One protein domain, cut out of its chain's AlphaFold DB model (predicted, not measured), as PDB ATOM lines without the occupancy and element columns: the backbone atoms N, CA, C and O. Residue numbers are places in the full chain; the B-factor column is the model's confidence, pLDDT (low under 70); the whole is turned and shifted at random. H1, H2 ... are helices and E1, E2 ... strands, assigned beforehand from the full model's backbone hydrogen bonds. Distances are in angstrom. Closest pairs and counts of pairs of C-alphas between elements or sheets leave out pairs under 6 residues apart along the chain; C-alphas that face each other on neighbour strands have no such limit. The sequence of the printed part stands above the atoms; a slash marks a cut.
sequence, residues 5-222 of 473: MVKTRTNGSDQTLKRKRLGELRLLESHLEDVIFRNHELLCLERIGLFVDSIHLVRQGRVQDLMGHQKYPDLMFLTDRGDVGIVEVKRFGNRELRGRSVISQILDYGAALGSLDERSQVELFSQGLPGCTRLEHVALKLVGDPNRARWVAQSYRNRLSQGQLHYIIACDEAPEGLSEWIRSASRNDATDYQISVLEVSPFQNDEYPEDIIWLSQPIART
ATOM      1  N   MET A   5      42.723  31.072  79.942       90.75
ATOM      2  CA  MET A   5      42.141  30.383  78.791       90.75
ATOM      3  C   MET A   5      42.542  31.104  77.505       90.75
ATOM      4  O   MET A   5      42.740  32.317  77.508       90.75
ATOM      5  N   VAL A   6      42.635  30.371  76.399       90.12
ATOM      6  CA  VAL A   6      42.823  30.950  75.063       90.12
ATOM      7  C   VAL A   6      41.549  30.716  74.259       90.12
ATOM      8  O   VAL A   6      41.085  29.583  74.149       90.12
ATOM      9  N   LYS A   7      40.971  31.792  73.723       88.06
ATOM     10  CA  LYS A   7      39.813  31.768  72.824       88.06
ATOM     11  C   LYS A   7      40.275  32.166  71.430       88.06
ATOM     12  O   LYS A   7      40.629  33.323  71.206       88.06
ATOM     13  N   THR A   8      40.245  31.228  70.491       88.56
ATOM     14  CA  THR A   8      40.508  31.516  69.077       88.56
ATOM     15  C   THR A   8      39.258  32.129  68.450       88.56
ATOM     16  O   THR A   8      38.176  31.535  68.474       88.56
ATOM     17  N   ARG A   9      39.376  33.347  67.920       84.88
ATOM     18  CA  ARG A   9      38.279  34.049  67.235       84.88
ATOM     19  C   ARG A   9      38.095  33.522  65.807       84.88
ATOM     20  O   ARG A   9      38.980  32.894  65.235       84.88
ATOM     21  N   THR A  10      36.957  33.834  65.186       87.12
ATOM     22  CA  THR A  10      36.627  33.425  63.803       87.12
ATOM     23  C   THR A  10      37.597  33.960  62.745       87.12
ATOM     24  O   THR A  10      37.742  33.359  61.688       87.12
ATOM     25  N   ASN A  11      38.285  35.068  63.027       90.25
ATOM     26  CA  ASN A  11      39.347  35.632  62.188       90.25
ATOM     27  C   ASN A  11      40.720  34.956  62.402       90.25
ATOM     28  O   ASN A  11      41.710  35.420  61.841       90.25
ATOM     29  N   GLY A  12      40.797  33.915  63.239       90.00
ATOM     30  CA  GLY A  12      42.024  33.191  63.566       90.00
ATOM     31  C   GLY A  12      42.929  33.873  64.596       90.00
ATOM     32  O   GLY A  12      43.993  33.339  64.887       90.00
ATOM     33  N   SER A  13      42.551  35.030  65.155       91.31
ATOM     34  CA  SER A  13      43.335  35.657  66.226       91.31
ATOM     35  C   SER A  13      43.034  35.008  67.574       91.31
ATOM     36  O   SER A  13      41.862  34.874  67.942       91.31
ATOM     37  N   ASP A  14      44.077  34.691  68.332       92.12
ATOM     38  CA  ASP A  14      43.954  34.170  69.690       92.12
ATOM     39  C   ASP A  14      43.799  35.296  70.711       92.12
ATOM     40  O   ASP A  14      44.521  36.294  70.695       92.12
ATOM     41  N   GLN A  15      42.849  35.114  71.625       92.44
ATOM     42  CA  GLN A  15      42.597  36.016  72.734       92.44
ATOM     43  C   GLN A  15      42.857  35.292  74.054       92.44
ATOM     44  O   GLN A  15      42.180  34.317  74.383       92.44
ATOM     45  N   THR A  16      43.811  35.795  74.835       93.38
ATOM     46  CA  THR A  16      44.069  35.287  76.186       93.38
ATOM     47  C   THR A  16      43.070  35.891  77.165       93.38
ATOM     48  O   THR A  16      42.938  37.112  77.270       93.38
ATOM     49  N   LEU A  17      42.377  35.035  77.899       95.50
ATOM     50  CA  LEU A  17      41.463  35.380  78.977       95.50
ATOM     51  C   LEU A  17      42.122  35.005  80.300       95.50
ATOM     52  O   LEU A  17      42.694  33.922  80.425       95.50
ATOM     53  N   LYS A  18      42.036  35.887  81.292       96.88
ATOM     54  CA  LYS A  18      42.535  35.619  82.644       96.88
ATOM     55  C   LYS A  18      41.362  35.350  83.562       96.88
ATOM     56  O   LYS A  18      40.334  36.022  83.446       96.88
ATOM     57  N   ARG A  19      41.534  34.412  84.489       97.00
ATOM     58  CA  ARG A  19      40.587  34.241  85.588       97.00
ATOM     59  C   ARG A  19      40.516  35.541  86.392       97.00
ATOM     60  O   ARG A  19      41.545  36.168  86.654       97.00
ATOM     61  N   LYS A  20      39.306  35.948  86.760       96.75
ATOM     62  CA  LYS A  20      39.032  37.091  87.633       96.75
ATOM     63  C   LYS A  20      38.161  36.633  88.797       96.75
ATOM     64  O   LYS A  20      37.435  35.648  88.693       96.75
ATOM     65  N   ARG A  21      38.189  37.381  89.890       96.50
ATOM     66  CA  ARG A  21      37.202  37.282  90.972       96.50
ATOM     67  C   ARG A  21      36.034  38.223  90.696       96.50
ATOM     68  O   ARG A  21      36.209  39.289  90.103       96.50
ATOM     69  N   LEU A  22      34.856  37.906  91.227       96.69
ATOM     70  CA  LEU A  22      33.663  38.763  91.167       96.69
ATOM     71  C   LEU A  22      33.970  40.192  91.643       96.69
ATOM     72  O   LEU A  22      33.570  41.165  91.008       96.69
ATOM     73  N   GLY A  23      34.739  40.322  92.731       95.94
ATOM     74  CA  GLY A  23      35.125  41.620  93.289       95.94
ATOM     75  C   GLY A  23      36.001  42.465  92.358       95.94
ATOM     76  O   GLY A  23      35.854  43.686  92.336       95.94
ATOM     77  N   GLU A  24      36.861  41.834  91.556       96.25
ATOM     78  CA  GLU A  24      37.697  42.526  90.560       96.25
ATOM     79  C   GLU A  24      36.847  43.059  89.404       96.25
ATOM     80  O   GLU A  24      37.103  44.148  88.891       96.25
ATOM     81  N   LEU A  25      35.786  42.328  89.058       96.12
ATOM     82  CA  LEU A  25      34.804  42.699  88.040       96.12
ATOM     83  C   LEU A  25      33.713  43.648  88.556       96.12
ATOM     84  O   LEU A  25      32.827  44.033  87.796       96.12
ATOM     85  N   ARG A  26      33.757  44.027  89.842       96.06
ATOM     86  CA  ARG A  26      32.701  44.798  90.530       96.06
ATOM     87  C   ARG A  26      31.318  44.138  90.445       96.06
ATOM     88  O   ARG A  26      30.297  44.820  90.501       96.06
ATOM     89  N   LEU A  27      31.291  42.813  90.342       96.19
ATOM     90  CA  LEU A  27      30.077  42.011  90.342       96.19
ATOM     91  C   LEU A  27      29.714  41.595  91.771       96.19
ATOM     92  O   LEU A  27      30.571  41.381  92.634       96.19
ATOM     93  N   LEU A  28      28.411  41.497  92.021       96.88
ATOM     94  CA  LEU A  28      27.846  41.023  93.288       96.88
ATOM     95  C   LEU A  28      27.511  39.529  93.208       96.88
ATOM     96  O   LEU A  28      27.400  38.972  92.121       96.88
ATOM     97  N   GLU A  29      27.270  38.912  94.363       96.62
ATOM     98  CA  GLU A  29      26.815  37.516  94.495       96.62
ATOM     99  C   GLU A  29      25.562  37.230  93.649       96.62
ATOM    100  O   GLU A  29      25.530  36.264  92.893       96.62
ATOM    101  N   SER A  30      24.606  38.165  93.639       97.56
ATOM    102  CA  SER A  30      23.382  38.089  92.832       97.56
ATOM    103  C   SER A  30      23.609  38.049  91.314       97.56
ATOM    104  O   SER A  30      22.725  37.616  90.575       97.56
ATOM    105  N   HIS A  31      24.778  38.493  90.828       98.00
ATOM    106  CA  HIS A  31      25.140  38.363  89.415       98.00
ATOM    107  C   HIS A  31      25.592  36.937  89.100       98.00
ATOM    108  O   HIS A  31      25.215  36.408  88.061       98.00
ATOM    109  N   LEU A  32      26.364  36.301  89.994       97.81
ATOM    110  CA  LEU A  32      26.742  34.895  89.832       97.81
ATOM    111  C   LEU A  32      25.506  33.991  89.902       97.81
ATOM    112  O   LEU A  32      25.331  33.111  89.066       97.81
ATOM    113  N   GLU A  33      24.620  34.257  90.856       98.31
ATOM    114  CA  GLU A  33      23.326  33.588  90.970       98.31
ATOM    115  C   GLU A  33      22.501  33.712  89.676       98.31
ATOM    116  O   GLU A  33      21.993  32.711  89.172       98.31
ATOM    117  N   ASP A  34      22.403  34.914  89.093       98.31
ATOM    118  CA  ASP A  34      21.691  35.139  87.825       98.31
ATOM    119  C   ASP A  34      22.329  34.379  86.652       98.31
ATOM    120  O   ASP A  34      21.618  33.799  85.829       98.31
ATOM    121  N   VAL A  35      23.663  34.332  86.597       97.94
ATOM    122  CA  VAL A  35      24.407  33.574  85.583       97.94
ATOM    123  C   VAL A  35      24.117  32.078  85.696       97.94
ATOM    124  O   VAL A  35      23.805  31.457  84.681       97.94
ATOM    125  N   ILE A  36      24.164  31.509  86.904       98.19
ATOM    126  CA  ILE A  36      23.865  30.088  87.138       98.19
ATOM    127  C   ILE A  36      22.399  29.787  86.815       98.19
ATOM    128  O   ILE A  36      22.111  28.786  86.164       98.19
ATOM    129  N   PHE A  37      21.467  30.657  87.214       97.94
ATOM    130  CA  PHE A  37      20.039  30.461  86.954       97.94
ATOM    131  C   PHE A  37      19.721  30.371  85.454       97.94
ATOM    132  O   PHE A  37      18.883  29.571  85.042       97.94
ATOM    133  N   ARG A  38      20.397  31.182  84.630       96.81
ATOM    134  CA  ARG A  38      20.208  31.200  83.169       96.81
ATOM    135  C   ARG A  38      20.987  30.110  82.431       96.81
ATOM    136  O   ARG A  38      20.618  29.796  81.306       96.81
ATOM    137  N   ASN A  39      22.044  29.578  83.043       96.69
ATOM    138  CA  ASN A  39      22.979  28.623  82.445       96.69
ATOM    139  C   ASN A  39      23.214  27.481  83.443       96.69
ATOM    140  O   ASN A  39      24.269  27.373  84.078       96.69
ATOM    141  N   HIS A  40      22.184  26.661  83.648       96.25
ATOM    142  CA  HIS A  40      22.164  25.634  84.690       96.25
ATOM    143  C   HIS A  40      23.252  24.562  84.515       96.25
ATOM    144  O   HIS A  40      23.616  23.882  85.474       96.25
ATOM    145  N   GLU A  41      23.810  24.409  83.315       95.06
ATOM    146  CA  GLU A  41      24.975  23.577  83.014       95.06
ATOM    147  C   GLU A  41      26.215  23.965  83.838       95.06
ATOM    148  O   GLU A  41      27.062  23.115  84.129       95.06
ATOM    149  N   LEU A  42      26.289  25.213  84.317       96.56
ATOM    150  CA  LEU A  42      27.328  25.660  85.246       96.56
ATOM    151  C   LEU A  42      27.220  24.997  86.626       96.56
ATOM    152  O   LEU A  42      28.169  25.066  87.403       96.56
ATOM    153  N   LEU A  43      26.127  24.297  86.940       97.00
ATOM    154  CA  LEU A  43      26.057  23.443  88.128       97.00
ATOM    155  C   LEU A  43      26.831  22.128  87.961       97.00
ATOM    156  O   LEU A  43      27.045  21.429  88.947       97.00
ATOM    157  N   CYS A  44      27.267  21.774  86.743       93.81
ATOM    158  CA  CYS A  44      28.068  20.572  86.486       93.81
ATOM    159  C   CYS A  44      27.484  19.305  87.148       93.81
ATOM    160  O   CYS A  44      28.237  18.481  87.672       93.81
ATOM    161  N   LEU A  45      26.150  19.169  87.139       93.38
ATOM    162  CA  LEU A  45      25.421  18.146  87.899       93.38
ATOM    163  C   LEU A  45      25.947  16.729  87.616       93.38
ATOM    164  O   LEU A  45      26.229  15.979  88.548       93.38
ATOM    165  N   GLU A  46      26.233  16.405  86.355       87.50
ATOM    166  CA  GLU A  46      26.793  15.102  85.968       87.50
ATOM    167  C   GLU A  46      28.152  14.825  86.617       87.50
ATOM    168  O   GLU A  46      28.409  13.729  87.112       87.50
ATOM    169  N   ARG A  47      29.019  15.843  86.702       85.81
ATOM    170  CA  ARG A  47      30.355  15.714  87.305       85.81
ATOM    171  C   ARG A  47      30.304  15.571  88.825       85.81
ATOM    172  O   ARG A  47      31.281  15.115  89.415       85.81
ATOM    173  N   ILE A  48      29.190  15.944  89.455       87.69
ATOM    174  CA  ILE A  48      28.927  15.689  90.878       87.69
ATOM    175  C   ILE A  48      28.023  14.465  91.097       87.69
ATOM    176  O   ILE A  48      27.536  14.266  92.208       87.69
ATOM    177  N   GLY A  49      27.857  13.615  90.076       83.12
ATOM    178  CA  GLY A  49      27.166  12.326  90.164       83.12
ATOM    179  C   GLY A  49      25.659  12.375  89.922       83.12
ATOM    180  O   GLY A  49      24.965  11.434  90.291       83.12
ATOM    181  N   LEU A  50      25.144  13.456  89.332       86.94
ATOM    182  CA  LEU A  50      23.727  13.618  89.012       86.94
ATOM    183  C   LEU A  50      23.518  13.623  87.508       86.94
ATOM    184  O   LEU A  50      23.813  14.592  86.816       86.94
ATOM    185  N   PHE A  51      22.968  12.530  87.003       83.12
ATOM    186  CA  PHE A  51      22.593  12.406  85.605       83.12
ATOM    187  C   PHE A  51      21.230  13.063  85.378       83.12
ATOM    188  O   PHE A  51      20.230  12.598  85.927       83.12
ATOM    189  N   VAL A  52      21.180  14.119  84.571       89.00
ATOM    190  CA  VAL A  52      19.986  14.960  84.424       89.00
ATOM    191  C   VAL A  52      19.742  15.247  82.949       89.00
ATOM    192  O   VAL A  52      20.609  15.818  82.298       89.00
ATOM    193  N   ASP A  53      18.555  14.904  82.443       88.38
ATOM    194  CA  ASP A  53      18.159  15.291  81.080       88.38
ATOM    195  C   ASP A  53      17.383  16.618  81.101       88.38
ATOM    196  O   ASP A  53      17.356  17.362  80.119       88.38
ATOM    197  N   SER A  54      16.717  16.940  82.215       94.06
ATOM    198  CA  SER A  54      15.993  18.204  82.391       94.06
ATOM    199  C   SER A  54      15.983  18.656  83.848       94.06
ATOM    200  O   SER A  54      15.809  17.855  84.767       94.06
ATOM    201  N   ILE A  55      16.135  19.964  84.051       97.25
ATOM    202  CA  ILE A  55      16.169  20.607  85.366       97.25
ATOM    203  C   ILE A  55      15.117  21.713  85.449       97.25
ATOM    204  O   ILE A  55      14.911  22.474  84.505       97.25
ATOM    205  N   HIS A  56      14.464  21.819  86.600       98.00
ATOM    206  CA  HIS A  56      13.639  22.962  86.956       98.00
ATOM    207  C   HIS A  56      14.318  23.737  88.085       98.00
ATOM    208  O   HIS A  56      14.511  23.183  89.164       98.00
ATOM    209  N   LEU A  57      14.676  24.998  87.833       98.12
ATOM    210  CA  LEU A  57      15.286  25.892  88.816       98.12
ATOM    211  C   LEU A  57      14.260  26.869  89.394       98.12
ATOM    212  O   LEU A  57      13.472  27.470  88.666       98.12
ATOM    213  N   VAL A  58      14.354  27.083  90.702       97.94
ATOM    214  CA  VAL A  58      13.628  28.105  91.458       97.94
ATOM    215  C   VAL A  58      14.649  29.040  92.086       97.94
ATOM    216  O   VAL A  58      15.634  28.581  92.659       97.94
ATOM    217  N   ARG A  59      14.414  30.347  91.992       97.50
ATOM    218  CA  ARG A  59      15.317  31.386  92.497       97.50
ATOM    219  C   ARG A  59      14.698  32.108  93.688       97.50
ATOM    220  O   ARG A  59      13.535  32.495  93.602       97.50
ATOM    221  N   GLN A  60      15.468  32.312  94.760       95.62
ATOM    222  CA  GLN A  60      15.069  33.085  95.951       95.62
ATOM    223  C   GLN A  60      13.693  32.673  96.506       95.62
ATOM    224  O   GLN A  60      12.872  33.504  96.905       95.62
ATOM    225  N   GLY A  61      13.404  31.370  96.485       93.50
ATOM    226  CA  GLY A  61      12.110  30.863  96.917       93.50
ATOM    227  C   GLY A  61      11.947  31.004  98.429       93.50
ATOM    228  O   GLY A  61      12.837  30.662  99.201       93.50
ATOM    229  N   ARG A  62      10.799  31.519  98.870       94.94
ATOM    230  CA  ARG A  62      10.539  31.744 100.293       94.94
ATOM    231  C   ARG A  62      10.229  30.425 100.997       94.94
ATOM    232  O   ARG A  62       9.209  29.806 100.708       94.94
ATOM    233  N   VAL A  63      11.053  30.062 101.974       93.81
ATOM    234  CA  VAL A  63      10.861  28.891 102.840       93.81
ATOM    235  C   VAL A  63      10.714  29.369 104.283       93.81
ATOM    236  O   VAL A  63      11.356  30.337 104.684       93.81
ATOM    237  N   GLN A  64       9.848  28.736 105.069       92.81
ATOM    238  CA  GLN A  64       9.715  29.030 106.494       92.81
ATOM    239  C   GLN A  64      10.371  27.905 107.293       92.81
ATOM    240  O   GLN A  64      10.117  26.737 107.015       92.81
ATOM    241  N   ASP A  65      11.240  28.249 108.243       90.19
ATOM    242  CA  ASP A  65      11.848  27.256 109.131       90.19
ATOM    243  C   ASP A  65      10.885  26.815 110.250       90.19
ATOM    244  O   ASP A  65       9.810  27.389 110.447       90.19
ATOM    245  N   LEU A  66      11.290  25.799 111.017       82.81
ATOM    246  CA  LEU A  66      10.508  25.253 112.136       82.81
ATOM    247  C   LEU A  66      10.220  26.277 113.249       82.81
ATOM    248  O   LEU A  66       9.307  26.076 114.048       82.81
ATOM    249  N   MET A  67      10.993  27.362 113.321       91.19
ATOM    250  CA  MET A  67      10.794  28.452 114.282       91.19
ATOM    251  C   MET A  67       9.940  29.588 113.708       91.19
ATOM    252  O   MET A  67       9.688  30.582 114.388       91.19
ATOM    253  N   GLY A  68       9.474  29.446 112.469       89.88
ATOM    254  CA  GLY A  68       8.651  30.425 111.787       89.88
ATOM    255  C   GLY A  68       9.438  31.540 111.097       89.88
ATOM    256  O   GLY A  68       8.803  32.449 110.552       89.88
ATOM    257  N   HIS A  69      10.773  31.502 111.077       93.56
ATOM    258  CA  HIS A  69      11.565  32.512 110.378       93.56
ATOM    259  C   HIS A  69      11.566  32.260 108.875       93.56
ATOM    260  O   HIS A  69      11.644  31.126 108.405       93.56
ATOM    261  N   GLN A  70      11.522  33.348 108.111       94.94
ATOM    262  CA  GLN A  70      11.636  33.276 106.663       94.94
ATOM    263  C   GLN A  70      13.097  33.121 106.246       94.94
ATOM    264  O   GLN A  70      13.983  33.835 106.719       94.94
ATOM    265  N   LYS A  71      13.314  32.188 105.328       95.56
ATOM    266  CA  LYS A  71      14.582  31.838 104.707       95.56
ATOM    267  C   LYS A  71      14.427  31.959 103.191       95.56
ATOM    268  O   LYS A  71      13.346  31.722 102.650       95.56
ATOM    269  N   TYR A  72      15.514  32.325 102.530       97.06
ATOM    270  CA  TYR A  72      15.569  32.543 101.089       97.06
ATOM    271  C   TYR A  72      16.830  31.846 100.575       97.06
ATOM    272  O   TYR A  72      17.902  32.442 100.641       97.06
ATOM    273  N   PRO A  73      16.746  30.559 100.197       97.44
ATOM    274  CA  PRO A  73      17.842  29.884  99.515       97.44
ATOM    275  C   PRO A  73      18.054  30.532  98.144       97.44
ATOM    276  O   PRO A  73      17.066  30.862  97.475       97.44
ATOM    277  N   ASP A  74      19.309  30.681  97.714       98.31
ATOM    278  CA  ASP A  74      19.604  31.391  96.466       98.31
ATOM    279  C   ASP A  74      18.977  30.702  95.257       98.31
ATOM    280  O   ASP A  74      18.183  31.303  94.523       98.31
ATOM    281  N   LEU A  75      19.269  29.410  95.089       98.56
ATOM    282  CA  LEU A  75      18.609  28.569  94.098       98.56
ATOM    283  C   LEU A  75      18.193  27.234  94.706       98.56
ATOM    284  O   LEU A  75      18.830  26.691  95.607       98.56
ATOM    285  N   MET A  76      17.134  26.667  94.153       98.38
ATOM    286  CA  MET A  76      16.711  25.292  94.389       98.38
ATOM    287  C   MET A  76      16.446  24.634  93.046       98.38
ATOM    288  O   MET A  76      16.069  25.315  92.091       98.38
ATOM    289  N   PHE A  77      16.613  23.319  92.966       98.31
ATOM    290  CA  PHE A  77      16.330  22.593  91.739       98.31
ATOM    291  C   PHE A  77      15.600  21.279  91.962       98.31
ATOM    292  O   PHE A  77      15.751  20.626  92.995       98.31
ATOM    293  N   LEU A  78      14.854  20.890  90.931       98.38
ATOM    294  CA  LEU A  78      14.298  19.558  90.734       98.38
ATOM    295  C   LEU A  78      14.844  18.971  89.432       98.38
ATOM    296  O   LEU A  78      14.940  19.685  88.431       98.38
ATOM    297  N   THR A  79      15.166  17.680  89.423       98.12
ATOM    298  CA  THR A  79      15.599  16.970  88.205       98.12
ATOM    299  C   THR A  79      14.511  16.048  87.680       98.12
ATOM    300  O   THR A  79      13.628  15.594  88.415       98.12
ATOM    301  N   ASP A  80      14.602  15.698  86.405       94.88
ATOM    302  CA  ASP A  80      13.753  14.715  85.731       94.88
ATOM    303  C   ASP A  80      13.928  13.272  86.257       94.88
ATOM    304  O   ASP A  80      13.245  12.344  85.804       94.88
ATOM    305  N   ARG A  81      14.834  13.076  87.222       92.06
ATOM    306  CA  ARG A  81      15.094  11.810  87.921       92.06
ATOM    307  C   ARG A  81      14.627  11.794  89.372       92.06
ATOM    308  O   ARG A  81      14.795  10.786  90.053       92.06
ATOM    309  N   GLY A  82      13.984  12.861  89.831       96.00
ATOM    310  CA  GLY A  82      13.470  12.905  91.193       96.00
ATOM    311  C   GLY A  82      14.451  13.464  92.215       96.00
ATOM    312  O   GLY A  82      14.163  13.382  93.403       96.00
ATOM    313  N   ASP A  83      15.590  14.019  91.794       96.88
ATOM    314  CA  ASP A  83      16.518  14.681  92.708       96.88
ATOM    315  C   ASP A  83      16.016  16.069  93.089       96.88
ATOM    316  O   ASP A  83      15.381  16.765  92.291       96.88
ATOM    317  N   VAL A  84      16.353  16.468  94.312       97.62
ATOM    318  CA  VAL A  84      16.063  17.787  94.867       97.62
ATOM    319  C   VAL A  84      17.367  18.360  95.394       97.62
ATOM    320  O   VAL A  84      18.110  17.664  96.092       97.62
ATOM    321  N   GLY A  85      17.656  19.615  95.076       97.81
ATOM    322  CA  GLY A  85      18.858  20.259  95.580       97.81
ATOM    323  C   GLY A  85      18.707  21.741  95.853       97.81
ATOM    324  O   GLY A  85      17.740  22.384  95.444       97.81
ATOM    325  N   ILE A  86      19.685  22.256  96.586       98.38
ATOM    326  CA  ILE A  86      19.802  23.640  97.030       98.38
ATOM    327  C   ILE A  86      21.180  24.130  96.608       98.38
ATOM    328  O   ILE A  86      22.172  23.424  96.793       98.38
ATOM    329  N   VAL A  87      21.240  25.332  96.049       98.56
ATOM    330  CA  VAL A  87      22.483  26.006  95.688       98.56
ATOM    331  C   VAL A  87      22.593  27.271  96.522       98.56
ATOM    332  O   VAL A  87      21.710  28.121  96.456       98.56
ATOM    333  N   GLU A  88      23.678  27.383  97.278       98.38
ATOM    334  CA  GLU A  88      24.077  28.605  97.969       98.38
ATOM    335  C   GLU A  88      25.219  29.254  97.190       98.38
ATOM    336  O   GLU A  88      26.254  28.623  96.943       98.38
ATOM    337  N   VAL A  89      25.037  30.507  96.791       98.38
ATOM    338  CA  VAL A  89      26.000  31.241  95.979       98.38
ATOM    339  C   VAL A  89      26.812  32.149  96.888       98.38
ATOM    340  O   VAL A  89      26.271  32.861  97.721       98.38
ATOM    341  N   LYS A  90      28.139  32.144  96.750       97.69
ATOM    342  CA  LYS A  90      29.019  32.998  97.551       97.69
ATOM    343  C   LYS A  90      30.137  33.600  96.731       97.69
ATOM    344  O   LYS A  90      30.801  32.920  95.960       97.69
ATOM    345  N   ARG A  91      30.439  34.872  96.976       96.50
ATOM    346  CA  ARG A  91      31.710  35.462  96.515       96.50
ATOM    347  C   ARG A  91      32.877  35.041  97.416       96.50
ATOM    348  O   ARG A  91      32.722  35.027  98.636       96.50
ATOM    349  N   PHE A  92      34.072  34.857  96.862       94.94
ATOM    350  CA  PHE A  92      35.310  34.501  97.574       94.94
ATOM    351  C   PHE A  92      35.595  35.402  98.786       94.94
ATOM    352  O   PHE A  92      36.036  34.959  99.845       94.94
ATOM    353  N   GLY A  93      35.309  36.703  98.653       91.88
ATOM    354  CA  GLY A  93      35.483  37.680  99.730       91.88
ATOM    355  C   GLY A  93      34.503  37.537 100.904       91.88
ATOM    356  O   GLY A  93      34.652  38.258 101.894       91.88
ATOM    357  N   ASN A  94      33.495  36.663 100.814       94.38
ATOM    358  CA  ASN A  94      32.521  36.439 101.877       94.38
ATOM    359  C   ASN A  94      33.170  35.662 103.041       94.38
ATOM    360  O   ASN A  94      33.810  34.628 102.859       94.38
ATOM    361  N   ARG A  95      33.011  36.176 104.268       93.25
ATOM    362  CA  ARG A  95      33.562  35.553 105.482       93.25
ATOM    363  C   ARG A  95      32.923  34.195 105.778       93.25
ATOM    364  O   ARG A  95      33.584  33.362 106.391       93.25
ATOM    365  N   GLU A  96      31.695  33.966 105.321       92.44
ATOM    366  CA  GLU A  96      30.952  32.714 105.509       92.44
ATOM    367  C   GLU A  96      31.650  31.511 104.859       92.44
ATOM    368  O   GLU A  96      31.584  30.410 105.406       92.44
ATOM    369  N   LEU A  97      32.383  31.729 103.755       91.50
ATOM    370  CA  LEU A  97      33.152  30.689 103.056       91.50
ATOM    371  C   LEU A  97      34.409  30.237 103.810       91.50
ATOM    372  O   LEU A  97      34.943  29.169 103.528       91.50
ATOM    373  N   ARG A  98      34.910  31.030 104.767       88.19
ATOM    374  CA  ARG A  98      36.159  30.734 105.496       88.19
ATOM    375  C   ARG A  98      35.971  29.753 106.656       88.19
ATOM    376  O   ARG A  98      36.890  29.546 107.444       88.19
ATOM    377  N   GLY A  99      34.782  29.180 106.802       82.62
ATOM    378  CA  GLY A  99      34.470  28.259 107.882       82.62
ATOM    379  C   GLY A  99      33.180  27.495 107.629       82.62
ATOM    380  O   GLY A  99      32.708  27.380 106.504       82.62
ATOM    381  N   ARG A 100      32.591  26.973 108.706       86.38
ATOM    382  CA  ARG A 100      31.392  26.121 108.641       86.38
ATOM    383  C   ARG A 100      30.086  26.891 108.430       86.38
ATOM    384  O   ARG A 100      29.057  26.259 108.250       86.38
ATOM    385  N   SER A 101      30.117  28.225 108.441       93.50
ATOM    386  CA  SER A 101      28.908  29.058 108.391       93.50
ATOM    387  C   SER A 101      28.073  28.794 107.139       93.50
ATOM    388  O   SER A 101      26.869  28.607 107.254       93.50
ATOM    389  N   VAL A 102      28.710  28.719 105.965       94.62
ATOM    390  CA  VAL A 102      28.013  28.423 104.702       94.62
ATOM    391  C   VAL A 102      27.402  27.013 104.693       94.62
ATOM    392  O   VAL A 102      26.317  26.808 104.162       94.62
ATOM    393  N   ILE A 103      28.062  26.046 105.341       92.94
ATOM    394  CA  ILE A 103      27.560  24.671 105.470       92.94
ATOM    395  C   ILE A 103      26.332  24.655 106.384       92.94
ATOM    396  O   ILE A 103      25.311  24.079 106.030       92.94
ATOM    397  N   SER A 104      26.401  25.314 107.543       92.88
ATOM    398  CA  SER A 104      25.250  25.431 108.443       92.88
ATOM    399  C   SER A 104      24.072  26.120 107.758       92.88
ATOM    400  O   SER A 104      22.954  25.633 107.843       92.88
ATOM    401  N   GLN A 105      24.331  27.196 107.015       94.19
ATOM    402  CA  GLN A 105      23.302  27.930 106.287       94.19
ATOM    403  C   GLN A 105      22.584  27.057 105.246       94.19
ATOM    404  O   GLN A 105      21.353  27.033 105.217       94.19
ATOM    405  N   ILE A 106      23.325  26.310 104.420       95.56
ATOM    406  CA  ILE A 106      22.701  25.482 103.379       95.56
ATOM    407  C   ILE A 106      21.945  24.276 103.965       95.56
ATOM    408  O   ILE A 106      20.897  23.891 103.444       95.56
ATOM    409  N   LEU A 107      22.423  23.723 105.086       94.19
ATOM    410  CA  LEU A 107      21.719  22.669 105.823       94.19
ATOM    411  C   LEU A 107      20.445  23.193 106.500       94.19
ATOM    412  O   LEU A 107      19.420  22.512 106.462       94.19
ATOM    413  N   ASP A 108      20.469  24.412 107.046       95.00
ATOM    414  CA  ASP A 108      19.277  25.070 107.597       95.00
ATOM    415  C   ASP A 108      18.193  25.239 106.520       95.00
ATOM    416  O   ASP A 108      17.007  25.028 106.791       95.00
ATOM    417  N   TYR A 109      18.581  25.571 105.282       96.69
ATOM    418  CA  TYR A 109      17.645  25.614 104.155       96.69
ATOM    419  C   TYR A 109      17.060  24.245 103.831       96.69
ATOM    420  O   TYR A 109      15.854  24.144 103.607       96.69
ATOM    421  N   GLY A 110      17.882  23.196 103.844       95.31
ATOM    422  CA  GLY A 110      17.422  21.826 103.640       95.31
ATOM    423  C   GLY A 110      16.414  21.374 104.689       95.31
ATOM    424  O   GLY A 110      15.361  20.841 104.342       95.31
ATOM    425  N   ALA A 111      16.694  21.656 105.961       94.69
ATOM    426  CA  ALA A 111      15.789  21.357 107.066       94.69
ATOM    427  C   ALA A 111      14.458  22.117 106.940       94.69
ATOM    428  O   ALA A 111      13.388  21.527 107.098       94.69
ATOM    429  N   ALA A 112      14.511  23.411 106.605       95.94
ATOM    430  CA  ALA A 112      13.313  24.214 106.378       95.94
ATOM    431  C   ALA A 112      12.491  23.663 105.198       95.94
ATOM    432  O   ALA A 112      11.280  23.478 105.320       95.94
ATOM    433  N   LEU A 113      13.151  23.316 104.089       95.44
ATOM    434  CA  LEU A 113      12.516  22.769 102.893       95.44
ATOM    435  C   LEU A 113      11.852  21.406 103.154       95.44
ATOM    436  O   LEU A 113      10.705  21.199 102.757       95.44
ATOM    437  N   GLY A 114      12.541  20.500 103.852       94.31
ATOM    438  CA  GLY A 114      12.015  19.179 104.209       94.31
ATOM    439  C   GLY A 114      10.836  19.228 105.185       94.31
ATOM    440  O   GLY A 114      10.028  18.303 105.218       94.31
ATOM    441  N   SER A 115      10.695  20.321 105.943       94.12
ATOM    442  CA  SER A 115       9.583  20.524 106.882       94.12
ATOM    443  C   SER A 115       8.295  21.059 106.246       94.12
ATOM    444  O   SER A 115       7.245  21.050 106.891       94.12
ATOM    445  N   LEU A 116       8.355  21.528 104.995       94.75
ATOM    446  CA  LEU A 116       7.185  22.040 104.289       94.75
ATOM    447  C   LEU A 116       6.170  20.925 104.009       94.75
ATOM    448  O   LEU A 116       6.543  19.815 103.629       94.75
ATOM    449  N   ASP A 117       4.878  21.244 104.102       94.75
ATOM    450  CA  ASP A 117       3.829  20.364 103.588       94.75
ATOM    451  C   ASP A 117       3.824  20.330 102.047       94.75
ATOM    452  O   ASP A 117       4.365  21.215 101.381       94.75
ATOM    453  N   GLU A 118       3.197  19.309 101.447       94.81
ATOM    454  CA  GLU A 118       3.195  19.155  99.982       94.81
ATOM    455  C   GLU A 118       2.609  20.389  99.279       94.81
ATOM    456  O   GLU A 118       3.076  20.771  98.209       94.81
ATOM    457  N   ARG A 119       1.615  21.056  99.877       96.06
ATOM    458  CA  ARG A 119       1.025  22.268  99.298       96.06
ATOM    459  C   ARG A 119       2.060  23.388  99.182       96.06
ATOM    460  O   ARG A 119       2.164  23.997  98.118       96.06
ATOM    461  N   SER A 120       2.817  23.638 100.244       95.88
ATOM    462  CA  SER A 120       3.860  24.665 100.286       95.88
ATOM    463  C   SER A 120       5.046  24.288  99.399       95.88
ATOM    464  O   SER A 120       5.596  25.149  98.717       95.88
ATOM    465  N   GLN A 121       5.398  22.999  99.328       96.38
ATOM    466  CA  GLN A 121       6.396  22.491  98.379       96.38
ATOM    467  C   GLN A 121       5.967  22.752  96.929       96.38
ATOM    468  O   GLN A 121       6.767  23.207  96.117       96.38
ATOM    469  N   VAL A 122       4.697  22.511  96.590       97.38
ATOM    470  CA  VAL A 122       4.169  22.797  95.249       97.38
ATOM    471  C   VAL A 122       4.156  24.291  94.967       97.38
ATOM    472  O   VAL A 122       4.562  24.686  93.881       97.38
ATOM    473  N   GLU A 123       3.719  25.129  95.907       96.75
ATOM    474  CA  GLU A 123       3.756  26.588  95.741       96.75
ATOM    475  C   GLU A 123       5.184  27.075  95.460       96.75
ATOM    476  O   GLU A 123       5.406  27.863  94.541       96.75
ATOM    477  N   LEU A 124       6.164  26.527  96.180       97.31
ATOM    478  CA  LEU A 124       7.577  26.832  95.995       97.31
ATOM    479  C   LEU A 124       8.104  26.385  94.623       97.31
ATOM    480  O   LEU A 124       8.695  27.194  93.909       97.31
ATOM    481  N   PHE A 125       7.876  25.124  94.244       97.88
ATOM    482  CA  PHE A 125       8.410  24.507  93.021       97.88
ATOM    483  C   PHE A 125       7.534  24.682  91.773       97.88
ATOM    484  O   PHE A 125       7.843  24.144  90.715       97.88
ATOM    485  N   SER A 126       6.427  25.415  91.868       96.94
ATOM    486  CA  SER A 126       5.603  25.788  90.711       96.94
ATOM    487  C   SER A 126       5.918  27.185  90.181       96.94
ATOM    488  O   SER A 126       5.259  27.657  89.253       96.94
ATOM    489  N   GLN A 127       6.929  27.861  90.729       95.19
ATOM    490  CA  GLN A 127       7.367  29.161  90.230       95.19
ATOM    491  C   GLN A 127       7.774  29.061  88.755       95.19
ATOM    492  O   GLN A 127       8.628  28.270  88.375       95.19
ATOM    493  N   GLY A 128       7.122  29.846  87.894       93.00
ATOM    494  CA  GLY A 128       7.310  29.764  86.440       93.00
ATOM    495  C   GLY A 128       6.597  28.586  85.755       93.00
ATOM    496  O   GLY A 128       6.668  28.469  84.534       93.00
ATOM    497  N   LEU A 129       5.861  27.750  86.498       95.75
ATOM    498  CA  LEU A 129       5.107  26.597  85.993       95.75
ATOM    499  C   LEU A 129       3.603  26.740  86.306       95.75
ATOM    500  O   LEU A 129       3.126  26.287  87.350       95.75
ATOM    501  N   PRO A 130       2.806  27.348  85.406       92.88
ATOM    502  CA  PRO A 130       1.391  27.590  85.666       92.88
ATOM    503  C   PRO A 130       0.575  26.288  85.731       92.88
ATOM    504  O   PRO A 130       0.786  25.352  84.954       92.88
ATOM    505  N   GLY A 131      -0.422  26.264  86.623       93.62
ATOM    506  CA  GLY A 131      -1.400  25.172  86.741       93.62
ATOM    507  C   GLY A 131      -0.948  23.968  87.577       93.62
ATOM    508  O   GLY A 131      -1.627  22.938  87.603       93.62
ATOM    509  N   CYS A 132       0.183  24.067  88.275       97.25
ATOM    510  CA  CYS A 132       0.657  23.016  89.165       97.25
ATOM    511  C   CYS A 132      -0.043  23.098  90.530       97.25
ATOM    512  O   CYS A 132       0.075  24.089  91.238       97.25
ATOM    513  N   THR A 133      -0.768  22.042  90.903       96.62
ATOM    514  CA  THR A 133      -1.446  21.919  92.211       96.62
ATOM    515  C   THR A 133      -0.924  20.744  93.034       96.62
ATOM    516  O   THR A 133      -1.283  20.594  94.199       96.62
ATOM    517  N   ARG A 134      -0.069  19.908  92.432       97.56
ATOM    518  CA  ARG A 134       0.577  18.731  93.024       97.56
ATOM    519  C   ARG A 134       1.998  18.615  92.481       97.56
ATOM    520  O   ARG A 134       2.243  19.042  91.349       97.56
ATOM    521  N   LEU A 135       2.899  17.959  93.217       97.88
ATOM    522  CA  LEU A 135       4.266  17.701  92.736       97.88
ATOM    523  C   LEU A 135       4.273  16.862  91.449       97.88
ATOM    524  O   LEU A 135       5.146  17.028  90.608       97.88
ATOM    525  N   GLU A 136       3.254  16.024  91.244       98.25
ATOM    526  CA  GLU A 136       3.050  15.277  89.995       98.25
ATOM    527  C   GLU A 136       2.858  16.192  88.780       98.25
ATOM    528  O   GLU A 136       3.338  15.868  87.700       98.25
ATOM    529  N   HIS A 137       2.216  17.354  88.940       98.25
ATOM    530  CA  HIS A 137       2.071  18.311  87.841       98.25
ATOM    531  C   HIS A 137       3.406  18.986  87.524       98.25
ATOM    532  O   HIS A 137       3.735  19.141  86.352       98.25
ATOM    533  N   VAL A 138       4.186  19.337  88.554       98.12
ATOM    534  CA  VAL A 138       5.547  19.874  88.390       98.12
ATOM    535  C   VAL A 138       6.423  18.852  87.662       98.12
ATOM    536  O   VAL A 138       7.007  19.166  86.627       98.12
ATOM    537  N   ALA A 139       6.421  17.599  88.126       98.00
ATOM    538  CA  ALA A 139       7.136  16.500  87.486       98.00
ATOM    539  C   ALA A 139       6.686  16.295  86.031       98.00
ATOM    540  O   ALA A 139       7.525  16.165  85.148       98.00
ATOM    541  N   LEU A 140       5.377  16.329  85.752       97.94
ATOM    542  CA  LEU A 140       4.839  16.186  84.397       97.94
ATOM    543  C   LEU A 140       5.331  17.286  83.452       97.94
ATOM    544  O   LEU A 140       5.628  16.994  82.296       97.94
ATOM    545  N   LYS A 141       5.441  18.534  83.927       97.75
ATOM    546  CA  LYS A 141       6.022  19.626  83.130       97.75
ATOM    547  C   LYS A 141       7.487  19.374  82.787       97.75
ATOM    548  O   LYS A 141       7.919  19.809  81.727       97.75
ATOM    549  N   LEU A 142       8.212  18.678  83.659       95.81
ATOM    550  CA  LEU A 142       9.626  18.385  83.474       95.81
ATOM    551  C   LEU A 142       9.871  17.170  82.570       95.81
ATOM    552  O   LEU A 142      10.736  17.229  81.706       95.81
ATOM    553  N   VAL A 143       9.109  16.081  82.741       95.25
ATOM    554  CA  VAL A 143       9.352  14.819  82.011       95.25
ATOM    555  C   VAL A 143       8.459  14.590  80.792       95.25
ATOM    556  O   VAL A 143       8.745  13.698  79.998       95.25
ATOM    557  N   GLY A 144       7.337  15.301  80.666       94.19
ATOM    558  CA  GLY A 144       6.365  15.136  79.577       94.19
ATOM    559  C   GLY A 144       5.551  13.830  79.583       94.19
ATOM    560  O   GLY A 144       4.507  13.772  78.938       94.19
ATOM    561  N   ASP A 145       5.970  12.802  80.328       91.94
ATOM    562  CA  ASP A 145       5.286  11.507  80.436       91.94
ATOM    563  C   ASP A 145       4.527  11.343  81.774       91.94
ATOM    564  O   ASP A 145       5.149  11.396  82.841       91.94
ATOM    565  N   PRO A 146       3.204  11.079  81.766       90.81
ATOM    566  CA  PRO A 146       2.406  10.930  82.989       90.81
ATOM    567  C   PRO A 146       2.812   9.770  83.905       90.81
ATOM    568  O   PRO A 146       2.669   9.876  85.125       90.81
ATOM    569  N   ASN A 147       3.298   8.653  83.357       82.75
ATOM    570  CA  ASN A 147       3.668   7.497  84.177       82.75
ATOM    571  C   ASN A 147       4.988   7.752  84.912       82.75
ATOM    572  O   ASN A 147       5.093   7.494  86.112       82.75
ATOM    573  N   ARG A 148       5.972   8.316  84.209       85.81
ATOM    574  CA  ARG A 148       7.246   8.770  84.767       85.81
ATOM    575  C   ARG A 148       7.032   9.911  85.759       85.81
ATOM    576  O   ARG A 148       7.643   9.892  86.822       85.81
ATOM    577  N   ALA A 149       6.122  10.845  85.477       95.88
ATOM    578  CA  ALA A 149       5.824  11.977  86.357       95.88
ATOM    579  C   ALA A 149       5.376  11.544  87.761       95.88
ATOM    580  O   ALA A 149       5.832  12.117  88.750       95.88
ATOM    581  N   ARG A 150       4.539  10.502  87.872       93.00
ATOM    582  CA  ARG A 150       4.137   9.940  89.176       93.00
ATOM    583  C   ARG A 150       5.325   9.452  89.987       93.00
ATOM    584  O   ARG A 150       5.404   9.731  91.180       93.00
ATOM    585  N   TRP A 151       6.227   8.722  89.338       90.94
ATOM    586  CA  TRP A 151       7.421   8.183  89.979       90.94
ATOM    587  C   TRP A 151       8.374   9.300  90.408       90.94
ATOM    588  O   TRP A 151       8.784   9.344  91.565       90.94
ATOM    589  N   VAL A 152       8.642  10.257  89.516       94.94
ATOM    590  CA  VAL A 152       9.500  11.415  89.803       94.94
ATOM    591  C   VAL A 152       8.939  12.230  90.969       94.94
ATOM    592  O   VAL A 152       9.666  12.551  91.904       94.94
ATOM    593  N   ALA A 153       7.630  12.487  90.981       97.62
ATOM    594  CA  ALA A 153       6.983  13.181  92.089       97.62
ATOM    595  C   ALA A 153       7.038  12.395  93.402       97.62
ATOM    596  O   ALA A 153       7.169  12.998  94.466       97.62
ATOM    597  N   GLN A 154       6.945  11.065  93.350       94.69
ATOM    598  CA  GLN A 154       7.134  10.241  94.539       94.69
ATOM    599  C   GLN A 154       8.573  10.322  95.060       94.69
ATOM    600  O   GLN A 154       8.770  10.429  96.267       94.69
ATOM    601  N   SER A 155       9.559  10.331  94.163       93.75
ATOM    602  CA  SER A 155      10.969  10.510  94.511       93.75
ATOM    603  C   SER A 155      11.218  11.868  95.178       93.75
ATOM    604  O   SER A 155      11.810  11.905  96.257       93.75
ATOM    605  N   TYR A 156      10.640  12.961  94.653       97.69
ATOM    606  CA  TYR A 156      10.687  14.272  95.317       97.69
ATOM    607  C   TYR A 156      10.156  14.209  96.752       97.69
ATOM    608  O   TYR A 156      10.833  14.667  97.669       97.69
ATOM    609  N   ARG A 157       8.971  13.613  96.966       96.56
ATOM    610  CA  ARG A 157       8.377  13.481  98.310       96.56
ATOM    611  C   ARG A 157       9.286  12.705  99.253       96.56
ATOM    612  O   ARG A 157       9.535  13.167 100.363       96.56
ATOM    613  N   ASN A 158       9.784  11.552  98.804       91.75
ATOM    614  CA  ASN A 158      10.660  10.704  99.606       91.75
ATOM    615  C   ASN A 158      11.909  11.486 100.027       91.75
ATOM    616  O   ASN A 158      12.158  11.625 101.223       91.75
ATOM    617  N   ARG A 159      12.617  12.095  99.070       94.81
ATOM    618  CA  ARG A 159      13.853  12.837  99.341       94.81
ATOM    619  C   ARG A 159      13.645  14.056 100.230       94.81
ATOM    620  O   ARG A 159      14.425  14.259 101.154       94.81
ATOM    621  N   LEU A 160      12.586  14.833  99.996       94.75
ATOM    622  CA  LEU A 160      12.232  15.977 100.842       94.75
ATOM    623  C   LEU A 160      11.943  15.531 102.279       94.75
ATOM    624  O   LEU A 160      12.500  16.098 103.214       94.75
ATOM    625  N   SER A 161      11.136  14.481 102.454       91.75
ATOM    626  CA  SER A 161      10.770  13.972 103.784       91.75
ATOM    627  C   SER A 161      11.938  13.340 104.546       91.75
ATOM    628  O   SER A 161      11.961  13.369 105.773       91.75
ATOM    629  N   GLN A 162      12.908  12.775 103.823       88.50
ATOM    630  CA  GLN A 162      14.086  12.116 104.387       88.50
ATOM    631  C   GLN A 162      15.300  13.055 104.488       88.50
ATOM    632  O   GLN A 162      16.342  12.648 104.993       88.50
ATOM    633  N   GLY A 163      15.199  14.296 103.999       89.50
ATOM    634  CA  GLY A 163      16.330  15.229 103.944       89.50
ATOM    635  C   GLY A 163      17.453  14.800 102.987       89.50
ATOM    636  O   GLY A 163      18.578  15.283 103.114       89.50
ATOM    637  N   GLN A 164      17.162  13.916 102.026       92.19
ATOM    638  CA  GLN A 164      18.109  13.392 101.032       92.19
ATOM    639  C   GLN A 164      18.284  14.373  99.868       92.19
ATOM    640  O   GLN A 164      17.870  14.118  98.730       92.19
ATOM    641  N   LEU A 165      18.851  15.535 100.185       94.69
ATOM    642  CA  LEU A 165      19.023  16.656  99.268       94.69
ATOM    643  C   LEU A 165      20.467  16.771  98.770       94.69
ATOM    644  O   LEU A 165      21.424  16.375  99.442       94.69
ATOM    645  N   HIS A 166      20.612  17.390  97.600       95.88
ATOM    646  CA  HIS A 166      21.903  17.785  97.044       95.88
ATOM    647  C   HIS A 166      22.199  19.238  97.391       95.88
ATOM    648  O   HIS A 166      21.560  20.155  96.882       95.88
ATOM    649  N   TYR A 167      23.182  19.453  98.248       97.19
ATOM    650  CA  TYR A 167      23.635  20.767  98.677       97.19
ATOM    651  C   TYR A 167      24.832  21.196  97.830       97.19
ATOM    652  O   TYR A 167      25.848  20.503  97.769       97.19
ATOM    653  N   ILE A 168      24.735  22.342  97.166       97.81
ATOM    654  CA  ILE A 168      25.784  22.872  96.295       97.81
ATOM    655  C   ILE A 168      26.194  24.252  96.800       97.81
ATOM    656  O   ILE A 168      25.373  25.153  96.887       97.81
ATOM    657  N   ILE A 169      27.475  24.440  97.094       98.12
ATOM    658  CA  ILE A 169      28.052  25.761  97.354       98.12
ATOM    659  C   ILE A 169      28.745  26.208  96.068       98.12
ATOM    660  O   ILE A 169      29.754  25.619  95.677       98.12
ATOM    661  N   ALA A 170      28.205  27.225  95.404       98.12
ATOM    662  CA  ALA A 170      28.769  27.789  94.184       98.12
ATOM    663  C   ALA A 170      29.511  29.095  94.494       98.12
ATOM    664  O   ALA A 170      28.952  30.003  95.105       98.12
ATOM    665  N   CYS A 171      30.767  29.216  94.074       97.69
ATOM    666  CA  CYS A 171      31.573  30.414  94.324       97.69
ATOM    667  C   CYS A 171      32.507  30.750  93.163       97.69
ATOM    668  O   CYS A 171      32.823  29.881  92.361       97.69
ATOM    669  N   ASP A 172      32.962  31.998  93.045       96.62
ATOM    670  CA  ASP A 172      33.950  32.380  92.020       96.62
ATOM    671  C   ASP A 172      35.342  31.796  92.293       96.62
ATOM    672  O   ASP A 172      36.099  31.512  91.363       96.62
ATOM    673  N   GLU A 173      35.664  31.572  93.564       95.81
ATOM    674  CA  GLU A 173      36.865  30.879  94.019       95.81
ATOM    675  C   GLU A 173      36.607  30.272  95.403       95.81
ATOM    676  O   GLU A 173      36.055  30.939  96.285       95.81
ATOM    677  N   ALA A 174      36.997  29.013  95.603       94.38
ATOM    678  CA  ALA A 174      36.879  28.350  96.892       94.38
ATOM    679  C   ALA A 174      38.110  28.690  97.750       94.38
ATOM    680  O   ALA A 174      39.242  28.496  97.300       94.38
ATOM    681  N   PRO A 175      37.944  29.181  98.993       94.19
ATOM    682  CA  PRO A 175      39.086  29.430  99.858       94.19
ATOM    683  C   PRO A 175      39.774  28.125 100.263       94.19
ATOM    684  O   PRO A 175      39.144  27.070 100.394       94.19
ATOM    685  N   GLU A 176      41.075  28.227 100.535       89.19
ATOM    686  CA  GLU A 176      41.851  27.128 101.105       89.19
ATOM    687  C   GLU A 176      41.174  26.589 102.377       89.19
ATOM    688  O   GLU A 176      40.675  27.341 103.217       89.19
ATOM    689  N   GLY A 177      41.122  25.263 102.496       88.81
ATOM    690  CA  GLY A 177      40.490  24.570 103.618       88.81
ATOM    691  C   GLY A 177      38.983  24.313 103.477       88.81
ATOM    692  O   GLY A 177      38.494  23.389 104.124       88.81
ATOM    693  N   LEU A 178      38.229  25.012 102.611       90.25
ATOM    694  CA  LEU A 178      36.795  24.710 102.415       90.25
ATOM    695  C   LEU A 178      36.589  23.265 101.937       90.25
ATOM    696  O   LEU A 178      35.771  22.527 102.481       90.25
ATOM    697  N   SER A 179      37.400  22.826 100.975       87.12
ATOM    698  CA  SER A 179      37.390  21.451 100.467       87.12
ATOM    699  C   SER A 179      37.694  20.414 101.548       87.12
ATOM    700  O   SER A 179      37.094  19.340 101.568       87.12
ATOM    701  N   GLU A 180      38.617  20.727 102.458       87.12
ATOM    702  CA  GLU A 180      38.960  19.856 103.585       87.12
ATOM    703  C   GLU A 180      37.812  19.786 104.588       87.12
ATOM    704  O   GLU A 180      37.483  18.695 105.052       87.12
ATOM    705  N   TRP A 181      37.140  20.910 104.856       87.38
ATOM    706  CA  TRP A 181      35.950  20.934 105.700       87.38
ATOM    707  C   TRP A 181      34.836  20.056 105.141       87.38
ATOM    708  O   TRP A 181      34.298  19.239 105.888       87.38
ATOM    709  N   ILE A 182      34.541  20.152 103.844       88.00
ATOM    710  CA  ILE A 182      33.527  19.317 103.183       88.00
ATOM    711  C   ILE A 182      33.881  17.830 103.270       88.00
ATOM    712  O   ILE A 182      33.052  17.022 103.683       88.00
ATOM    713  N   ARG A 183      35.134  17.463 102.979       83.56
ATOM    714  CA  ARG A 183      35.604  16.074 103.135       83.56
ATOM    715  C   ARG A 183      35.586  15.609 104.594       83.56
ATOM    716  O   ARG A 183      35.400  14.429 104.866       83.56
ATOM    717  N   SER A 184      35.794  16.509 105.554       82.69
ATOM    718  CA  SER A 184      35.722  16.174 106.981       82.69
ATOM    719  C   SER A 184      34.283  15.998 107.470       82.69
ATOM    720  O   SER A 184      34.045  15.172 108.350       82.69
ATOM    721  N   ALA A 185      33.333  16.744 106.894       77.81
ATOM    722  CA  ALA A 185      31.915  16.614 107.199       77.81
ATOM    723  C   ALA A 185      31.418  15.223 106.786       77.81
ATOM    724  O   ALA A 185      30.774  14.553 107.585       77.81
ATOM    725  N   SER A 186      31.836  14.721 105.617       69.25
ATOM    726  CA  SER A 186      31.467  13.365 105.184       69.25
ATOM    727  C   SER A 186      32.042  12.258 106.071       69.25
ATOM    728  O   SER A 186      31.407  11.228 106.243       69.25
ATOM    729  N   ARG A 187      33.225  12.466 106.671       67.88
ATOM    730  CA  ARG A 187      33.884  11.481 107.554       67.88
ATOM    731  C   ARG A 187      33.197  11.253 108.889       67.88
ATOM    732  O   ARG A 187      33.396  10.196 109.479       67.88
ATOM    733  N   ASN A 188      32.443  12.233 109.370       57.41
ATOM    734  CA  ASN A 188      31.907  12.208 110.726       57.41
ATOM    735  C   ASN A 188      30.388  12.051 110.777       57.41
ATOM    736  O   ASN A 188      29.879  11.636 111.816       57.41
ATOM    737  N   ASP A 189      29.674  12.346 109.688       53.94
ATOM    738  CA  ASP A 189      28.215  12.360 109.697       53.94
ATOM    739  C   ASP A 189      27.582  11.091 109.113       53.94
ATOM    740  O   ASP A 189      28.101  10.434 108.212       53.94
ATOM    741  N   ALA A 190      26.455  10.706 109.705       56.72
ATOM    742  CA  ALA A 190      25.630   9.555 109.338       56.72
ATOM    743  C   ALA A 190      24.503   9.943 108.384       56.72
ATOM    744  O   ALA A 190      23.385   9.456 108.531       56.72
ATOM    745  N   THR A 191      24.753  10.910 107.510       62.53
ATOM    746  CA  THR A 191      23.681  11.630 106.840       62.53
ATOM    747  C   THR A 191      23.588  11.237 105.372       62.53
ATOM    748  O   THR A 191      24.590  11.151 104.667       62.53
ATOM    749  N   ASP A 192      22.360  11.026 104.903       74.25
ATOM    750  CA  ASP A 192      22.049  10.623 103.524       74.25
ATOM    751  C   ASP A 192      22.029  11.816 102.546       74.25
ATOM    752  O   ASP A 192      21.329  11.800 101.530       74.25
ATOM    753  N   TYR A 193      22.764  12.886 102.854       83.62
ATOM    754  CA  TYR A 193      22.862  14.055 101.989       83.62
ATOM    755  C   TYR A 193      24.238  14.191 101.354       83.62
ATOM    756  O   TYR A 193      25.250  13.715 101.869       83.62
ATOM    757  N   GLN A 194      24.285  14.934 100.250       89.88
ATOM    758  CA  GLN A 194      25.524  15.235  99.549       89.88
ATOM    759  C   GLN A 194      25.803  16.732  99.579       89.88
ATOM    760  O   GLN A 194      24.946  17.517  99.186       89.88
ATOM    761  N   ILE A 195      27.017  17.132  99.970       94.38
ATOM    762  CA  ILE A 195      27.487  18.515  99.821       94.38
ATOM    763  C   ILE A 195      28.586  18.566  98.762       94.38
ATOM    764  O   ILE A 195      29.559  17.814  98.824       94.38
ATOM    765  N   SER A 196      28.443  19.470  97.799       95.31
ATOM    766  CA  SER A 196      29.405  19.709  96.723       95.31
ATOM    767  C   SER A 196      29.815  21.181  96.693       95.31
ATOM    768  O   SER A 196      29.009  22.061  96.980       95.31
ATOM    769  N   VAL A 197      31.066  21.454  96.332       96.31
ATOM    770  CA  VAL A 197      31.588  22.807  96.113       96.31
ATOM    771  C   VAL A 197      31.944  22.946  94.647       96.31
ATOM    772  O   VAL A 197      32.743  22.162  94.120       96.31
ATOM    773  N   LEU A 198      31.362  23.953  94.008       96.75
ATOM    774  CA  LEU A 198      31.604  24.309  92.622       96.75
ATOM    775  C   LEU A 198      32.289  25.670  92.557       96.75
ATOM    776  O   LEU A 198      31.819  26.648  93.140       96.75
ATOM    777  N   GLU A 199      33.380  25.733  91.806       97.25
ATOM    778  CA  GLU A 199      33.968  26.999  91.392       97.25
ATOM    779  C   GLU A 199      33.412  27.397  90.031       97.25
ATOM    780  O   GLU A 199      33.689  26.725  89.042       97.25
ATOM    781  N   VAL A 200      32.672  28.502  89.982       97.56
ATOM    782  CA  VAL A 200      32.103  29.111  88.778       97.56
ATOM    783  C   VAL A 200      32.852  30.415  88.512       97.56
ATOM    784  O   VAL A 200      32.502  31.490  88.998       97.56
ATOM    785  N   SER A 201      33.956  30.295  87.784       97.00
ATOM    786  CA  SER A 201      34.955  31.351  87.624       97.00
ATOM    787  C   SER A 201      34.706  32.189  86.370       97.00
ATOM    788  O   SER A 201      34.579  31.610  85.286       97.00
ATOM    789  N   PRO A 202      34.695  33.530  86.469       97.38
ATOM    790  CA  PRO A 202      34.688  34.389  85.300       97.38
ATOM    791  C   PRO A 202      36.103  34.544  84.727       97.38
ATOM    792  O   PRO A 202      37.082  34.761  85.444       97.38
ATOM    793  N   PHE A 203      36.195  34.479  83.409       96.94
ATOM    794  CA  PHE A 203      37.388  34.717  82.615       96.94
ATOM    795  C   PHE A 203      37.139  35.930  81.728       96.94
ATOM    796  O   PHE A 203      36.155  35.971  80.993       96.94
ATOM    797  N   GLN A 204      38.026  36.916  81.802       96.12
ATOM    798  CA  GLN A 204      37.883  38.183  81.089       96.12
ATOM    799  C   GLN A 204      39.209  38.563  80.432       96.12
ATOM    800  O   GLN A 204      40.293  38.268  80.948       96.12
ATOM    801  N   ASN A 205      39.125  39.225  79.283       93.94
ATOM    802  CA  ASN A 205      40.272  39.838  78.631       93.94
ATOM    803  C   ASN A 205      40.371  41.316  79.034       93.94
ATOM    804  O   ASN A 205      39.369  42.024  79.035       93.94
ATOM    805  N   ASP A 206      41.582  41.787  79.339       91.56
ATOM    806  CA  ASP A 206      41.801  43.162  79.805       91.56
ATOM    807  C   ASP A 206      41.488  44.229  78.717       91.56
ATOM    808  O   ASP A 206      41.173  45.366  79.052       91.56
ATOM    809  N   GLU A 207      41.539  43.874  77.426       92.38
ATOM    810  CA  GLU A 207      41.204  44.745  76.282       92.38
ATOM    811  C   GLU A 207      39.697  44.796  75.975       92.38
ATOM    812  O   GLU A 207      39.235  45.773  75.389       92.38
ATOM    813  N   TYR A 208      38.935  43.766  76.368       89.56
ATOM    814  CA  TYR A 208      37.494  43.623  76.098       89.56
ATOM    815  C   TYR A 208      36.747  43.282  77.398       89.56
ATOM    816  O   TYR A 208      36.361  42.126  77.608       89.56
ATOM    817  N   PRO A 209      36.577  44.254  78.312       88.44
ATOM    818  CA  PRO A 209      35.997  44.015  79.634       88.44
ATOM    819  C   PRO A 209      34.526  43.561  79.594       88.44
ATOM    820  O   PRO A 209      34.006  43.022  80.567       88.44
ATOM    821  N   GLU A 210      33.827  43.747  78.488       89.06
ATOM    822  CA  GLU A 210      32.462  43.263  78.295       89.06
ATOM    823  C   GLU A 210      32.361  41.760  77.966       89.06
ATOM    824  O   GLU A 210      31.300  41.174  78.179       89.06
ATOM    825  N   ASP A 211      33.436  41.115  77.487       90.81
ATOM    826  CA  ASP A 211      33.446  39.685  77.126       90.81
ATOM    827  C   ASP A 211      33.886  38.835  78.329       90.81
ATOM    828  O   ASP A 211      35.080  38.639  78.582       90.81
ATOM    829  N   ILE A 212      32.904  38.356  79.101       95.25
ATOM    830  CA  ILE A 212      33.115  37.473  80.254       95.25
ATOM    831  C   ILE A 212      32.672  36.056  79.895       95.25
ATOM    832  O   ILE A 212      31.516  35.824  79.541       95.25
ATOM    833  N   ILE A 213      33.576  35.094  80.060       95.62
ATOM    834  CA  ILE A 213      33.297  33.663  79.906       95.62
ATOM    835  C   ILE A 213      33.270  33.015  81.279       95.62
ATOM    836  O   ILE A 213      34.178  33.215  82.077       95.62
ATOM    837  N   TRP A 214      32.249  32.211  81.546       96.56
ATOM    838  CA  TRP A 214      32.121  31.486  82.803       96.56
ATOM    839  C   TRP A 214      32.519  30.032  82.608       96.56
ATOM    840  O   TRP A 214      32.053  29.372  81.681       96.56
ATOM    841  N   LEU A 215      33.375  29.532  83.494       96.06
ATOM    842  CA  LEU A 215      33.752  28.126  83.545       96.06
ATOM    843  C   LEU A 215      33.419  27.573  84.922       96.06
ATOM    844  O   LEU A 215      33.761  28.188  85.931       96.06
ATOM    845  N   SER A 216      32.790  26.402  84.954       96.06
ATOM    846  CA  SER A 216      32.479  25.707  86.198       96.06
ATOM    847  C   SER A 216      33.287  24.425  86.366       96.06
ATOM    848  O   SER A 216      33.504  23.667  85.413       96.06
ATOM    849  N   GLN A 217      33.733  24.169  87.592       94.06
ATOM    850  CA  GLN A 217      34.406  22.934  87.967       94.06
ATOM    851  C   GLN A 217      34.060  22.517  89.406       94.06
ATOM    852  O   GLN A 217      34.104  23.346  90.318       94.06
ATOM    853  N   PRO A 218      33.774  21.227  89.652       93.00
ATOM    854  CA  PRO A 218      33.711  20.705  91.010       93.00
ATOM    855  C   PRO A 218      35.093  20.699  91.662       93.00
ATOM    856  O   PRO A 218      36.060  20.222  91.067       93.00
ATOM    857  N   ILE A 219      35.175  21.195  92.896       92.94
ATOM    858  CA  ILE A 219      36.417  21.239  93.684       92.94
ATOM    859  C   ILE A 219      36.394  20.221  94.824       92.94
ATOM    860  O   ILE A 219      37.405  19.585  95.137       92.94
ATOM    861  N   ALA A 220      35.235  20.059  95.457       89.56
ATOM    862  CA  ALA A 220      35.041  19.127  96.554       89.56
ATOM    863  C   ALA A 220      33.633  18.546  96.526       89.56
ATOM    864  O   ALA A 220      32.688  19.180  96.058       89.56
ATOM    865  N   ARG A 221      33.507  17.336  97.059       88.44
ATOM    866  CA  ARG A 221      32.250  16.625  97.251       88.44
ATOM    867  C   ARG A 221      32.391  15.761  98.499       88.44
ATOM    868  O   ARG A 221      33.481  15.249  98.764       88.44
ATOM    869  N   THR A 222      31.319  15.617  99.265       81.94
ATOM    870  CA  THR A 222      31.222  14.593 100.306       81.94
ATOM    871  C   THR A 222      31.211  13.217  99.651       81.94
ATOM    872  O   THR A 222      30.347  12.927  98.826       81.94
TER     873      THR A 222
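Overview. This is residues 5 to 222 of the 473 residues of an uncharacterized protein of Halomonas sp. 'Soap Lake #7' (UniProt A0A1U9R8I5). A strongly twisted sheet of eight strands curls round helix H1, while H5 and H9 cover part of one face. Helices H6, H7 and H8 group at one end, beside E3 and E4; the hairpin E1 and E2 and the turn of the hairpin E7 and E8 make the other end. The printed part has 218 residues, with nine named helices and eight named strands in the order E1 E2 H1 H2 H3 E3 E4 E5 H4 H5 H6 H7 H8 E6 H9 E7 E8. The class is mixed, and the branched sheet has parallel and antiparallel pairs. The whole is compact, with a radius of gyration of the C-alphas of 18.3 A and spans of 53 by 40 by 29 A.

Along the chain. E1, residues 5 to 8, begins at C-alpha 5 (42.141, 30.383, 78.791). E2 is residues 14 to 19, H1 29 to 38, H2 40 to 43, H3 45 to 48, E3 55 to 59, E4 75 to 79 and E5 84 to 90, 20.2 A long. H4 is residues 95 to 98, H5 101 to 114, 20.0 A, H6 118 to 125, H7 135 to 143 and H8 146 to 162, 24.4 A. E6 is residues 166 to 171, H9 178 to 188, E7 194 to 205, 35.5 A, and E8 208 to 221, 34.7 A, ending at C-alpha 221 (32.250, 16.625, 97.251).

Arrangement. E1 and E2 are antiparallel, with N 5 and O 17 2.9 A apart. E7 has E2 and E6 on one side, N 18 and O 204 3.0 A apart and N 167 and O 194 2.8 A apart, and E8 on the other side, N 201 and O 215 2.8 A apart. E3 E4 E5 form a meander, each strand the antiparallel neighbour of the one before. E5, H4 to H8, E6 and E6, H9, E7 are strand-helix-strand units, parallel neighbours with helices between; the second has a right-handed crossover. H5, at a height of 9.2 A, is over E5 and E6; H9, on the same face, is over E8 at 8.2 A. H2 stands at the sheet's level; H3, H6, H7 and H8 only graze the sheet. H7 and H8 touch, Leu 140 and Ala 149 having the closest C-alphas, 4.7 A. H4 is only just not on the sheet, with 4 pairs of C-alphas within 10 A. Every O i to N i+4 pair is within hydrogen-bond range in H1, H5, H6, H7 and H9, and 12 of 13 in H8; H2, H3 and H4 are too short for one.

Size, cuts and confidence. The C-alphas of Asn 11 and Met 67 are the two farthest apart, 59.8 A. The printed part has no cut. The link from E3 to E4, 15 residues, is long. Residues 186 to 191 have pLDDT under 70.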